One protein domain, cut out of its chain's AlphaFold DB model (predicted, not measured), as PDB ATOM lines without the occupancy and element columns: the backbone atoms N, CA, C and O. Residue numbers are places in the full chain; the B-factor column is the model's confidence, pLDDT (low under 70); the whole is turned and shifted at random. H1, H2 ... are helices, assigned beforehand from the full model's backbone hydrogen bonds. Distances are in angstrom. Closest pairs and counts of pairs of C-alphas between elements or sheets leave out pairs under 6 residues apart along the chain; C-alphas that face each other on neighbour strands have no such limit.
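AT A GLANCE: This is residues 25 to 77 and 91 to 128 of the 139 residues of an uncharacterized protein of Microcoleus sp. PCC 7113 (UniProt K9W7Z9). A long helix, H4, is crossed by H1 and H3; short H2 and H5 pack together at one end, and residues 91 to 96 of H4 stick out at the other. The 91 printed residues have five named helices, H1 to H5 in order, and no named strand: all helix. The whole is only just compact, close to loose, with a radius of gyration of the C-alphas of 14.2 A and spans of 44 by 25 by 19 A.

HOW THE PARTS SIT: H1, residues 25 to 43, touches H4, residues 91 to 115, with residues 37 to 41 alone, at a steep tilt of 62 degrees; the closest C-alphas, Ile 38 and Ile 105, are 6.5 A apart. H3, residues 57 to 70, touches residues 104 to 112 of H4 alone, at a steep tilt of 48 degrees; the closest C-alphas, Val 67 and Ile 105, are 6.3 A apart. H2, residues 47 to 54, touches H5, residues 117 to 128, at its residues 120 to 124 alone. O i to N i+4 pairs are within hydrogen-bond range throughout H1, H3, H4 and H5, and 3 of 4 in H2.

IN THESE COORDINATES: H1, 27.3 A long, begins at C-alpha 25 (16.639, -36.339, -34.652). H4 is 36.2 A long. H5 ends at C-alpha 128 (-5.819, -14.268, -7.348).

THE WHOLE: Residues 78 to 90 are not printed; C-alphas 77 and 91 are 19.6 A apart. The pLDDT is under 70 in residues 25 to 30, 73 to 77 and 91 to 93.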
ATOM      1  N   GLU A  25      18.060 -36.423 -34.282       49.72
ATOM      2  CA  GLU A  25      16.639 -36.339 -34.652       49.72
ATOM      3  C   GLU A  25      15.737 -37.230 -33.775       49.72
ATOM      4  O   GLU A  25      14.662 -36.815 -33.337       49.72
ATOM      5  N   TYR A  26      16.220 -38.422 -33.419       50.22
ATOM      6  CA  TYR A  26      15.494 -39.377 -32.578       50.22
ATOM      7  C   TYR A  26      15.382 -38.914 -31.119       50.22
ATOM      8  O   TYR A  26      14.339 -39.105 -30.486       50.22
ATOM      9  N   THR A  27      16.411 -38.233 -30.608       55.38
ATOM     10  CA  THR A  27      16.411 -37.643 -29.263       55.38
ATOM     11  C   THR A  27      15.386 -36.510 -29.156       55.38
ATOM     12  O   THR A  27      14.647 -36.419 -28.174       55.38
ATOM     13  N   LEU A  28      15.258 -35.679 -30.198       60.56
ATOM     14  CA  LEU A  28      14.274 -34.593 -30.239       60.56
ATOM     15  C   LEU A  28      12.831 -35.116 -30.269       60.56
ATOM     16  O   LEU A  28      11.980 -34.617 -29.529       60.56
ATOM     17  N   GLN A  29      12.553 -36.149 -31.069       58.62
ATOM     18  CA  GLN A  29      11.211 -36.730 -31.164       58.62
ATOM     19  C   GLN A  29      10.786 -37.430 -29.863       58.62
ATOM     20  O   GLN A  29       9.622 -37.361 -29.460       58.62
ATOM     21  N   GLN A  30      11.730 -38.073 -29.173       61.75
ATOM     22  CA  GLN A  30      11.481 -38.722 -27.890       61.75
ATOM     23  C   GLN A  30      11.220 -37.709 -26.774       61.75
ATOM     24  O   GLN A  30      10.270 -37.877 -26.006       61.75
ATOM     25  N   ASN A  31      11.988 -36.618 -26.743       76.06
ATOM     26  CA  ASN A  31      11.735 -35.510 -25.831       76.06
ATOM     27  C   ASN A  31      10.328 -34.941 -26.054       76.06
ATOM     28  O   ASN A  31       9.575 -34.785 -25.096       76.06
ATOM     29  N   ALA A  32       9.932 -34.726 -27.314       81.31
ATOM     30  CA  ALA A  32       8.596 -34.243 -27.660       81.31
ATOM     31  C   ALA A  32       7.471 -35.181 -27.176       81.31
ATOM     32  O   ALA A  32       6.434 -34.708 -26.711       81.31
ATOM     33  N   ALA A  33       7.672 -36.502 -27.233       82.62
ATOM     34  CA  ALA A  33       6.700 -37.469 -26.723       82.62
ATOM     35  C   ALA A  33       6.551 -37.403 -25.194       82.62
ATOM     36  O   ALA A  33       5.430 -37.451 -24.691       82.62
ATOM     37  N   VAL A  34       7.659 -37.254 -24.460       85.50
ATOM     38  CA  VAL A  34       7.645 -37.097 -22.995       85.50
ATOM     39  C   VAL A  34       6.973 -35.786 -22.599       85.50
ATOM     40  O   VAL A  34       6.121 -35.792 -21.716       85.50
ATOM     41  N   PHE A  35       7.291 -34.682 -23.284       89.62
ATOM     42  CA  PHE A  35       6.610 -33.403 -23.074       89.62
ATOM     43  C   PHE A  35       5.104 -33.539 -23.278       89.62
ATOM     44  O   PHE A  35       4.338 -33.146 -22.407       89.62
ATOM     45  N   LYS A  36       4.676 -34.164 -24.379       89.56
ATOM     46  CA  LYS A  36       3.253 -34.377 -24.654       89.56
ATOM     47  C   LYS A  36       2.560 -35.199 -23.565       89.56
ATOM     48  O   LYS A  36       1.426 -34.894 -23.221       89.56
ATOM     49  N   GLU A  37       3.222 -36.221 -23.027       91.19
ATOM     50  CA  GLU A  37       2.655 -37.014 -21.933       91.19
ATOM     51  C   GLU A  37       2.553 -36.196 -20.635       91.19
ATOM     52  O   GLU A  37       1.557 -36.303 -19.930       91.19
ATOM     53  N   ILE A  38       3.535 -35.333 -20.340       93.31
ATOM     54  CA  ILE A  38       3.463 -34.406 -19.199       93.31
ATOM     55  C   ILE A  38       2.254 -33.476 -19.338       93.31
ATOM     56  O   ILE A  38       1.502 -33.328 -18.377       93.31
ATOM     57  N   GLU A  39       2.051 -32.885 -20.518       93.56
ATOM     58  CA  GLU A  39       0.891 -32.023 -20.780       93.56
ATOM     59  C   GLU A  39      -0.424 -32.773 -20.599       93.56
ATOM     60  O   GLU A  39      -1.289 -32.330 -19.851       93.56
ATOM     61  N   TYR A  40      -0.533 -33.951 -21.214       93.75
ATOM     62  CA  TYR A  40      -1.722 -34.790 -21.120       93.75
ATOM     63  C   TYR A  40      -2.065 -35.146 -19.665       93.75
ATOM     64  O   TYR A  40      -3.209 -35.024 -19.238       93.75
ATOM     65  N   VAL A  41      -1.063 -35.524 -18.866       94.75
ATOM     66  CA  VAL A  41      -1.275 -35.828 -17.447       94.75
ATOM     67  C   VAL A  41      -1.684 -34.586 -16.661       94.75
ATOM     68  O   VAL A  41      -2.499 -34.712 -15.754       94.75
ATOM     69  N   LEU A  42      -1.144 -33.400 -16.961       94.50
ATOM     70  CA  LEU A  42      -1.548 -32.156 -16.297       94.50
ATOM     71  C   LEU A  42      -2.991 -31.763 -16.642       94.50
ATOM     72  O   LEU A  42      -3.713 -31.303 -15.755       94.50
ATOM     73  N   GLU A  43      -3.423 -31.984 -17.886       94.69
ATOM     74  CA  GLU A  43      -4.799 -31.745 -18.342       94.69
ATOM     75  C   GLU A  43      -5.834 -32.575 -17.560       94.69
ATOM     76  O   GLU A  43      -6.940 -32.090 -17.322       94.69
ATOM     77  N   ASP A  44      -5.462 -33.763 -17.066       95.19
ATOM     78  CA  ASP A  44      -6.325 -34.604 -16.219       95.19
ATOM     79  C   ASP A  44      -6.558 -34.035 -14.802       95.19
ATOM     80  O   ASP A  44      -7.476 -34.471 -14.101       95.19
ATOM     81  N   TYR A  45      -5.717 -33.110 -14.325       93.44
ATOM     82  CA  TYR A  45      -5.869 -32.532 -12.986       93.44
ATOM     83  C   TYR A  45      -6.833 -31.339 -12.976       93.44
ATOM     84  O   TYR A  45      -6.951 -30.623 -13.964       93.44
ATOM     85  N   PRO A  46      -7.475 -31.033 -11.834       92.75
ATOM     86  CA  PRO A  46      -8.252 -29.807 -11.691       92.75
ATOM     87  C   PRO A  46      -7.417 -28.545 -11.950       92.75
ATOM     88  O   PRO A  46      -6.247 -28.467 -11.554       92.75
ATOM     89  N   LEU A  47      -8.062 -27.525 -12.529       90.38
ATOM     90  CA  LEU A  47      -7.431 -26.242 -12.856       90.38
ATOM     91  C   LEU A  47      -6.724 -25.616 -11.638       90.38
ATOM     92  O   LEU A  47      -5.589 -25.159 -11.739       90.38
ATOM     93  N   HIS A  48      -7.359 -25.670 -10.465       87.56
ATOM     94  CA  HIS A  48      -6.767 -25.253  -9.194       87.56
ATOM     95  C   HIS A  48      -6.729 -26.409  -8.180       87.56
ATOM     96  O   HIS A  48      -7.682 -27.186  -8.104       87.56
ATOM     97  N   PRO A  49      -5.669 -26.512  -7.353       87.88
ATOM     98  CA  PRO A  49      -4.426 -25.731  -7.402       87.88
ATOM     99  C   PRO A  49      -3.388 -26.287  -8.397       87.88
ATOM    100  O   PRO A  49      -2.353 -25.662  -8.600       87.88
ATOM    101  N   TYR A  50      -3.631 -27.458  -8.994       92.19
ATOM    102  CA  TYR A  50      -2.613 -28.236  -9.709       92.19
ATOM    103  C   TYR A  50      -2.170 -27.590 -11.021       92.19
ATOM    104  O   TYR A  50      -1.003 -27.220 -11.146       92.19
ATOM    105  N   GLN A  51      -3.076 -27.416 -11.990       93.56
ATOM    106  CA  GLN A  51      -2.689 -26.817 -13.273       93.56
ATOM    107  C   GLN A  51      -2.197 -25.374 -13.089       93.56
ATOM    108  O   GLN A  51      -1.212 -24.979 -13.707       93.56
ATOM    109  N   ALA A  52      -2.813 -24.615 -12.178       92.38
ATOM    110  CA  ALA A  52      -2.384 -23.267 -11.814       92.38
ATOM    111  C   ALA A  52      -0.973 -23.221 -11.197       92.38
ATOM    112  O   ALA A  52      -0.250 -22.252 -11.391       92.38
ATOM    113  N   ALA A  53      -0.544 -24.255 -10.470       93.81
ATOM    114  CA  ALA A  53       0.827 -24.325  -9.972       93.81
ATOM    115  C   ALA A  53       1.822 -24.588 -11.115       93.81
ATOM    116  O   ALA A  53       2.870 -23.952 -11.183       93.81
ATOM    117  N   PHE A  54       1.492 -25.485 -12.049       94.88
ATOM    118  CA  PHE A  54       2.364 -25.829 -13.184       94.88
ATOM    119  C   PHE A  54       2.222 -24.904 -14.403       94.88
ATOM    120  O   PHE A  54       2.895 -25.116 -15.418       94.88
ATOM    121  N   SER A  55       1.397 -23.859 -14.315       91.69
ATOM    122  CA  SER A  55       1.467 -22.708 -15.220       91.69
ATOM    123  C   SER A  55       2.622 -21.765 -14.849       91.69
ATOM    124  O   SER A  55       3.076 -20.990 -15.690       91.69
ATOM    125  N   ILE A  56       3.154 -21.872 -13.623       92.50
ATOM    126  CA  ILE A  56       4.364 -21.171 -13.195       92.50
ATOM    127  C   ILE A  56       5.570 -21.817 -13.891       92.50
ATOM    128  O   ILE A  56       5.858 -23.001 -13.694       92.50
ATOM    129  N   GLY A  57       6.281 -21.035 -14.709       90.50
ATOM    130  CA  GLY A  57       7.358 -21.531 -15.572       90.50
ATOM    131  C   GLY A  57       8.468 -22.252 -14.808       90.50
ATOM    132  O   GLY A  57       8.938 -23.300 -15.249       90.50
ATOM    133  N   GLU A  58       8.833 -21.750 -13.630       92.88
ATOM    134  CA  GLU A  58       9.860 -22.339 -12.773       92.88
ATOM    135  C   GLU A  58       9.467 -23.744 -12.297       92.88
ATOM    136  O   GLU A  58      10.246 -24.690 -12.434       92.88
ATOM    137  N   LEU A  59       8.237 -23.913 -11.800       93.62
ATOM    138  CA  LEU A  59       7.756 -25.208 -11.312       93.62
ATOM    139  C   LEU A  59       7.574 -26.203 -12.466       93.62
ATOM    140  O   LEU A  59       7.852 -27.396 -12.335       93.62
ATOM    141  N   ARG A  60       7.160 -25.705 -13.633       94.81
ATOM    142  CA  ARG A  60       7.026 -26.510 -14.848       94.81
ATOM    143  C   ARG A  60       8.368 -27.043 -15.338       94.81
ATOM    144  O   ARG A  60       8.484 -28.225 -15.651       94.81
ATOM    145  N   GLN A  61       9.401 -26.203 -15.363       93.12
ATOM    146  CA  GLN A  61      10.756 -26.633 -15.710       93.12
ATOM    147  C   GLN A  61      11.309 -27.636 -14.693       93.12
ATOM    148  O   GLN A  61      11.955 -28.609 -15.082       93.12
ATOM    149  N   GLN A  62      11.019 -27.450 -13.403       95.00
ATOM    150  CA  GLN A  62      11.369 -28.433 -12.379       95.00
ATOM    151  C   GLN A  62      10.695 -29.784 -12.625       95.00
ATOM    152  O   GLN A  62      11.374 -30.804 -12.527       95.00
ATOM    153  N   LEU A  63       9.414 -29.809 -13.011       95.31
ATOM    154  CA  LEU A  63       8.709 -31.045 -13.367       95.31
ATOM    155  C   LEU A  63       9.374 -31.763 -14.532       95.31
ATOM    156  O   LEU A  63       9.702 -32.942 -14.416       95.31
ATOM    157  N   VAL A  64       9.623 -31.044 -15.624       92.69
ATOM    158  CA  VAL A  64      10.303 -31.583 -16.805       92.69
ATOM    159  C   VAL A  64      11.648 -32.188 -16.405       92.69
ATOM    160  O   VAL A  64      11.891 -33.372 -16.629       92.69
ATOM    161  N   ASN A  65      12.495 -31.414 -15.726       92.44
ATOM    162  CA  ASN A  65      13.813 -31.871 -15.295       92.44
ATOM    163  C   ASN A  65      13.727 -33.079 -14.355       92.44
ATOM    164  O   ASN A  65      14.524 -34.010 -14.473       92.44
ATOM    165  N   HIS A  66      12.767 -33.088 -13.430       94.88
ATOM    166  CA  HIS A  66      12.564 -34.198 -12.509       94.88
ATOM    167  C   HIS A  66      12.175 -35.478 -13.255       94.88
ATOM    168  O   HIS A  66      12.778 -36.523 -13.014       94.88
ATOM    169  N   VAL A  67      11.239 -35.394 -14.203       93.31
ATOM    170  CA  VAL A  67      10.829 -36.528 -15.040       93.31
ATOM    171  C   VAL A  67      12.018 -37.041 -15.854       93.31
ATOM    172  O   VAL A  67      12.333 -38.223 -15.764       93.31
ATOM    173  N   PHE A  68      12.752 -36.176 -16.559       89.25
ATOM    174  CA  PHE A  68      13.918 -36.583 -17.357       89.25
ATOM    175  C   PHE A  68      15.043 -37.221 -16.536       89.25
ATOM    176  O   PHE A  68      15.668 -38.173 -16.994       89.25
ATOM    177  N   ARG A  69      15.277 -36.762 -15.302       90.19
ATOM    178  CA  ARG A  69      16.279 -37.367 -14.406       90.19
ATOM    179  C   ARG A  69      15.906 -38.769 -13.930       90.19
ATOM    180  O   ARG A  69      16.798 -39.564 -13.646       90.19
ATOM    181  N   HIS A  70      14.612 -39.057 -13.827       89.38
ATOM    182  CA  HIS A  70      14.089 -40.330 -13.326       89.38
ATOM    183  C   HIS A  70      13.554 -41.237 -14.438       89.38
ATOM    184  O   HIS A  70      13.131 -42.364 -14.171       89.38
ATOM    185  N   LEU A  71      13.594 -40.770 -15.686       85.06
ATOM    186  CA  LEU A  71      13.236 -41.561 -16.847       85.06
ATOM    187  C   LEU A  71      14.180 -42.768 -16.957       85.06
ATOM    188  O   LEU A  71      15.406 -42.616 -16.924       85.06
ATOM    189  N   PRO A  72      13.641 -43.989 -17.117       75.50
ATOM    190  CA  PRO A  72      14.465 -45.150 -17.401       75.50
ATOM    191  C   PRO A  72      15.343 -44.901 -18.632       75.50
ATOM    192  O   PRO A  72      14.857 -44.417 -19.650       75.50
ATOM    193  N   LYS A  73      16.616 -45.317 -18.592       67.94
ATOM    194  CA  LYS A  73      17.581 -45.150 -19.706       67.94
ATOM    195  C   LYS A  73      17.089 -45.687 -21.062       67.94
ATOM    196  O   LYS A  73      17.578 -45.272 -22.104       67.94
ATOM    197  N   ARG A  74      16.093 -46.577 -21.055       65.38
ATOM    198  CA  ARG A  74      15.410 -47.104 -22.250       65.38
ATOM    199  C   ARG A  74      14.603 -46.041 -23.012       65.38
ATOM    200  O   ARG A  74      14.260 -46.265 -24.169       65.38
ATOM    201  N   TYR A  75      14.340 -44.900 -22.377       62.41
ATOM    202  CA  TYR A  75      13.818 -43.682 -22.993       62.41
ATOM    203  C   TYR A  75      14.902 -42.655 -23.351       62.41
ATOM    204  O   TYR A  75      14.569 -41.611 -23.888       62.41
ATOM    205  N   ALA A  76      16.169 -42.902 -23.009       54.28
ATOM    206  CA  ALA A  76      17.278 -41.983 -23.281       54.28
ATOM    207  C   ALA A  76      18.136 -42.451 -24.462       54.28
ATOM    208  O   ALA A  76      18.749 -41.638 -25.138       54.28
ATOM    209  N   VAL A  77      18.186 -43.762 -24.714       49.19
ATOM    210  CA  VAL A  77      18.901 -44.352 -25.846       49.19
ATOM    211  C   VAL A  77      18.079 -45.532 -26.337       49.19
ATOM    212  O   VAL A  77      18.173 -46.639 -25.808       49.19
ATOM    213  N   PRO A  91       2.828 -54.734 -28.213       68.25
ATOM    214  CA  PRO A  91       1.785 -53.807 -27.778       68.25
ATOM    215  C   PRO A  91       1.633 -53.773 -26.254       68.25
ATOM    216  O   PRO A  91       1.414 -52.710 -25.675       68.25
ATOM    217  N   TYR A  92       1.781 -54.925 -25.594       68.50
ATOM    218  CA  TYR A  92       1.708 -55.034 -24.137       68.50
ATOM    219  C   TYR A  92       2.875 -54.307 -23.459       68.50
ATOM    220  O   TYR A  92       2.657 -53.518 -22.541       68.50
ATOM    221  N   ARG A  93       4.106 -54.492 -23.955       69.81
ATOM    222  CA  ARG A  93       5.285 -53.781 -23.442       69.81
ATOM    223  C   ARG A  93       5.150 -52.271 -23.605       69.81
ATOM    224  O   ARG A  93       5.432 -51.553 -22.656       69.81
ATOM    225  N   LEU A  94       4.672 -51.794 -24.756       74.12
ATOM    226  CA  LEU A  94       4.449 -50.363 -24.994       74.12
ATOM    227  C   LEU A  94       3.390 -49.771 -24.051       74.12
ATOM    228  O   LEU A  94       3.586 -48.676 -23.526       74.12
ATOM    229  N   LYS A  95       2.293 -50.497 -23.795       78.31
ATOM    230  CA  LYS A  95       1.277 -50.086 -22.810       78.31
ATOM    231  C   LYS A  95       1.849 -50.019 -21.396       78.31
ATOM    232  O   LYS A  95       1.637 -49.027 -20.709       78.31
ATOM    233  N   GLN A  96       2.598 -51.039 -20.981       83.00
ATOM    234  CA  GLN A  96       3.221 -51.069 -19.658       83.00
ATOM    235  C   GLN A  96       4.198 -49.905 -19.465       83.00
ATOM    236  O   GLN A  96       4.274 -49.326 -18.386       83.00
ATOM    237  N   GLU A  97       4.928 -49.549 -20.518       81.31
ATOM    238  CA  GLU A  97       5.879 -48.440 -20.509       81.31
ATOM    239  C   GLU A  97       5.149 -47.098 -20.381       81.31
ATOM    240  O   GLU A  97       5.492 -46.298 -19.516       81.31
ATOM    241  N   ARG A  98       4.050 -46.892 -21.121       83.94
ATOM    242  CA  ARG A  98       3.176 -45.721 -20.917       83.94
ATOM    243  C   ARG A  98       2.654 -45.616 -19.484       83.94
ATOM    244  O   ARG A  98       2.733 -44.546 -18.900       83.94
ATOM    245  N   ILE A  99       2.192 -46.721 -18.892       88.25
ATOM    246  CA  ILE A  99       1.710 -46.730 -17.499       88.25
ATOM    247  C   ILE A  99       2.825 -46.320 -16.528       88.25
ATOM    248  O   ILE A  99       2.590 -45.545 -15.607       88.25
ATOM    249  N   ARG A 100       4.054 -46.812 -16.725       89.62
ATOM    250  CA  ARG A 100       5.196 -46.415 -15.887       89.62
ATOM    251  C   ARG A 100       5.515 -44.932 -16.016       89.62
ATOM    252  O   ARG A 100       5.829 -44.305 -15.007       89.62
ATOM    253  N   LEU A 101       5.441 -44.390 -17.230       90.31
ATOM    254  CA  LEU A 101       5.658 -42.969 -17.476       90.31
ATOM    255  C   LEU A 101       4.581 -42.113 -16.796       90.31
ATOM    256  O   LEU A 101       4.929 -41.167 -16.099       90.31
ATOM    257  N   ASP A 102       3.306 -42.482 -16.922       92.56
ATOM    258  CA  ASP A 102       2.194 -41.803 -16.241       92.56
ATOM    259  C   ASP A 102       2.394 -41.796 -14.715       92.56
ATOM    260  O   ASP A 102       2.378 -40.735 -14.088       92.56
ATOM    261  N   VAL A 103       2.711 -42.953 -14.121       94.62
ATOM    262  CA  VAL A 103       3.000 -43.063 -12.680       94.62
ATOM    263  C   VAL A 103       4.186 -42.187 -12.275       94.62
ATOM    264  O   VAL A 103       4.130 -41.523 -11.239       94.62
ATOM    265  N   LEU A 104       5.248 -42.148 -13.086       95.12
ATOM    266  CA  LEU A 104       6.405 -41.290 -12.836       95.12
ATOM    267  C   LEU A 104       6.022 -39.805 -12.863       95.12
ATOM    268  O   LEU A 104       6.427 -39.056 -11.970       95.12
ATOM    269  N   ILE A 105       5.242 -39.370 -13.855       95.44
ATOM    270  CA  ILE A 105       4.808 -37.974 -13.987       95.44
ATOM    271  C   ILE A 105       3.919 -37.592 -12.801       95.44
ATOM    272  O   ILE A 105       4.193 -36.599 -12.127       95.44
ATOM    273  N   ARG A 106       2.905 -38.405 -12.477       96.56
ATOM    274  CA  ARG A 106       2.002 -38.148 -11.342       96.56
ATOM    275  C   ARG A 106       2.749 -38.135 -10.008       96.56
ATOM    276  O   ARG A 106       2.517 -37.253  -9.183       96.56
ATOM    277  N   GLY A 107       3.688 -39.060  -9.810       96.56
ATOM    278  CA  GLY A 107       4.561 -39.069  -8.636       96.56
ATOM    279  C   GLY A 107       5.420 -37.805  -8.540       96.56
ATOM    280  O   GLY A 107       5.502 -37.199  -7.472       96.56
ATOM    281  N   SER A 108       5.991 -37.366  -9.664       96.25
ATOM    282  CA  SER A 108       6.796 -36.138  -9.749       96.25
ATOM    283  C   SER A 108       5.974 -34.886  -9.430       96.25
ATOM    284  O   SER A 108       6.436 -34.031  -8.680       96.25
ATOM    285  N   ILE A 109       4.739 -34.804  -9.935       96.31
ATOM    286  CA  ILE A 109       3.791 -33.723  -9.627       96.31
ATOM    287  C   ILE A 109       3.566 -33.623  -8.115       96.31
ATOM    288  O   ILE A 109       3.744 -32.556  -7.527       96.31
ATOM    289  N   LEU A 110       3.210 -34.737  -7.472       95.50
ATOM    290  CA  LEU A 110       2.934 -34.756  -6.035       95.50
ATOM    291  C   LEU A 110       4.176 -34.430  -5.204       95.50
ATOM    292  O   LEU A 110       4.069 -33.729  -4.199       95.50
ATOM    293  N   HIS A 111       5.340 -34.932  -5.611       96.12
ATOM    294  CA  HIS A 111       6.607 -34.649  -4.951       96.12
ATOM    295  C   HIS A 111       6.924 -33.150  -4.982       96.12
ATOM    296  O   HIS A 111       7.073 -32.543  -3.924       96.12
ATOM    297  N   LEU A 112       6.906 -32.535  -6.167       96.00
ATOM    298  CA  LEU A 112       7.229 -31.117  -6.328       96.00
ATOM    299  C   LEU A 112       6.230 -30.201  -5.626       96.00
ATOM    300  O   LEU A 112       6.637 -29.212  -5.020       96.00
ATOM    301  N   LEU A 113       4.935 -30.528  -5.654       94.56
ATOM    302  CA  LEU A 113       3.933 -29.754  -4.920       94.56
ATOM    303  C   LEU A 113       4.147 -29.819  -3.408       94.56
ATOM    304  O   LEU A 113       3.956 -28.815  -2.730       94.56
ATOM    305  N   ARG A 114       4.557 -30.976  -2.877       94.94
ATOM    306  CA  ARG A 114       4.863 -31.120  -1.446       94.94
ATOM    307  C   ARG A 114       6.124 -30.360  -1.060       94.94
ATOM    308  O   ARG A 114       6.107 -29.658  -0.058       94.94
ATOM    309  N   GLU A 115       7.187 -30.473  -1.852       96.25
ATOM    310  CA  GLU A 115       8.447 -29.769  -1.589       96.25
ATOM    311  C   GLU A 115       8.302 -28.247  -1.674       96.25
ATOM    312  O   GLU A 115       8.968 -27.521  -0.940       96.25
ATOM    313  N   ASN A 116       7.406 -27.758  -2.536       94.69
ATOM    314  CA  ASN A 116       7.225 -26.331  -2.791       94.69
ATOM    315  C   ASN A 116       5.919 -25.768  -2.205       94.69
ATOM    316  O   ASN A 116       5.517 -24.672  -2.593       94.69
ATOM    317  N   ALA A 117       5.254 -26.477  -1.285       93.00
ATOM    318  CA  ALA A 117       3.890 -26.169  -0.840       93.00
ATOM    319  C   ALA A 117       3.707 -24.701  -0.412       93.00
ATOM    320  O   ALA A 117       2.870 -23.996  -0.974       93.00
ATOM    321  N   ASP A 118       4.551 -24.204   0.498       94.31
ATOM    322  CA  ASP A 118       4.467 -22.824   0.999       94.31
ATOM    323  C   ASP A 118       4.693 -21.778  -0.099       94.31
ATOM    324  O   ASP A 118       4.081 -20.706  -0.115       94.31
ATOM    325  N   TRP A 119       5.618 -22.060  -1.017       94.12
ATOM    326  CA  TRP A 119       5.918 -21.169  -2.130       94.12
ATOM    327  C   TRP A 119       4.769 -21.142  -3.141       94.12
ATOM    328  O   TRP A 119       4.330 -20.051  -3.511       94.12
ATOM    329  N   VAL A 120       4.229 -22.308  -3.510       93.38
ATOM    330  CA  VAL A 120       3.072 -22.427  -4.406       93.38
ATOM    331  C   VAL A 120       1.868 -21.711  -3.802       93.38
ATOM    332  O   VAL A 120       1.277 -20.871  -4.475       93.38
ATOM    333  N   SER A 121       1.535 -21.952  -2.530       92.31
ATOM    334  CA  SER A 121       0.392 -21.307  -1.872       92.31
ATOM    335  C   SER A 121       0.479 -19.781  -1.905       92.31
ATOM    336  O   SER A 121      -0.482 -19.127  -2.306       92.31
ATOM    337  N   ARG A 122       1.642 -19.203  -1.568       92.56
ATOM    338  CA  ARG A 122       1.853 -17.746  -1.650       92.56
ATOM    339  C   ARG A 122       1.755 -17.231  -3.083       92.56
ATOM    340  O   ARG A 122       1.189 -16.167  -3.325       92.56
ATOM    341  N   ARG A 123       2.315 -17.968  -4.047       90.38
ATOM    342  CA  ARG A 123       2.317 -17.555  -5.453       90.38
ATOM    343  C   ARG A 123       0.912 -17.572  -6.050       90.38
ATOM    344  O   ARG A 123       0.566 -16.621  -6.741       90.38
ATOM    345  N   LEU A 124       0.116 -18.599  -5.753       89.62
ATOM    346  CA  LEU A 124      -1.277 -18.700  -6.192       89.62
ATOM    347  C   LEU A 124      -2.130 -17.562  -5.604       89.62
ATOM    348  O   LEU A 124      -2.791 -16.859  -6.359       89.62
ATOM    349  N   GLN A 125      -2.016 -17.286  -4.298       88.81
ATOM    350  CA  GLN A 125      -2.733 -16.176  -3.646       88.81
ATOM    351  C   GLN A 125      -2.427 -14.813  -4.287       88.81
ATOM    352  O   GLN A 125      -3.328 -14.007  -4.517       88.81
ATOM    353  N   ASN A 126      -1.159 -14.561  -4.626       86.06
ATOM    354  CA  ASN A 126      -0.761 -13.318  -5.291       86.06
ATOM    355  C   ASN A 126      -1.367 -13.176  -6.696       86.06
ATOM    356  O   ASN A 126      -1.633 -12.057  -7.136       86.06
ATOM    357  N   MET A 127      -1.579 -14.289  -7.407       78.88
ATOM    358  CA  MET A 127      -2.227 -14.268  -8.721       78.88
ATOM    359  C   MET A 127      -3.717 -13.938  -8.600       78.88
ATOM    360  O   MET A 127      -4.209 -13.098  -9.358       78.88
ATOM    361  N   ASP A 128      -4.394 -14.497  -7.594       73.75
ATOM    362  CA  ASP A 128      -5.819 -14.268  -7.348       73.75
ATOM    363  C   ASP A 128      -6.102 -12.811  -6.922       73.75
ATOM    364  O   ASP A 128      -7.016 -12.177  -7.453       73.75
TER     365      ASP A 128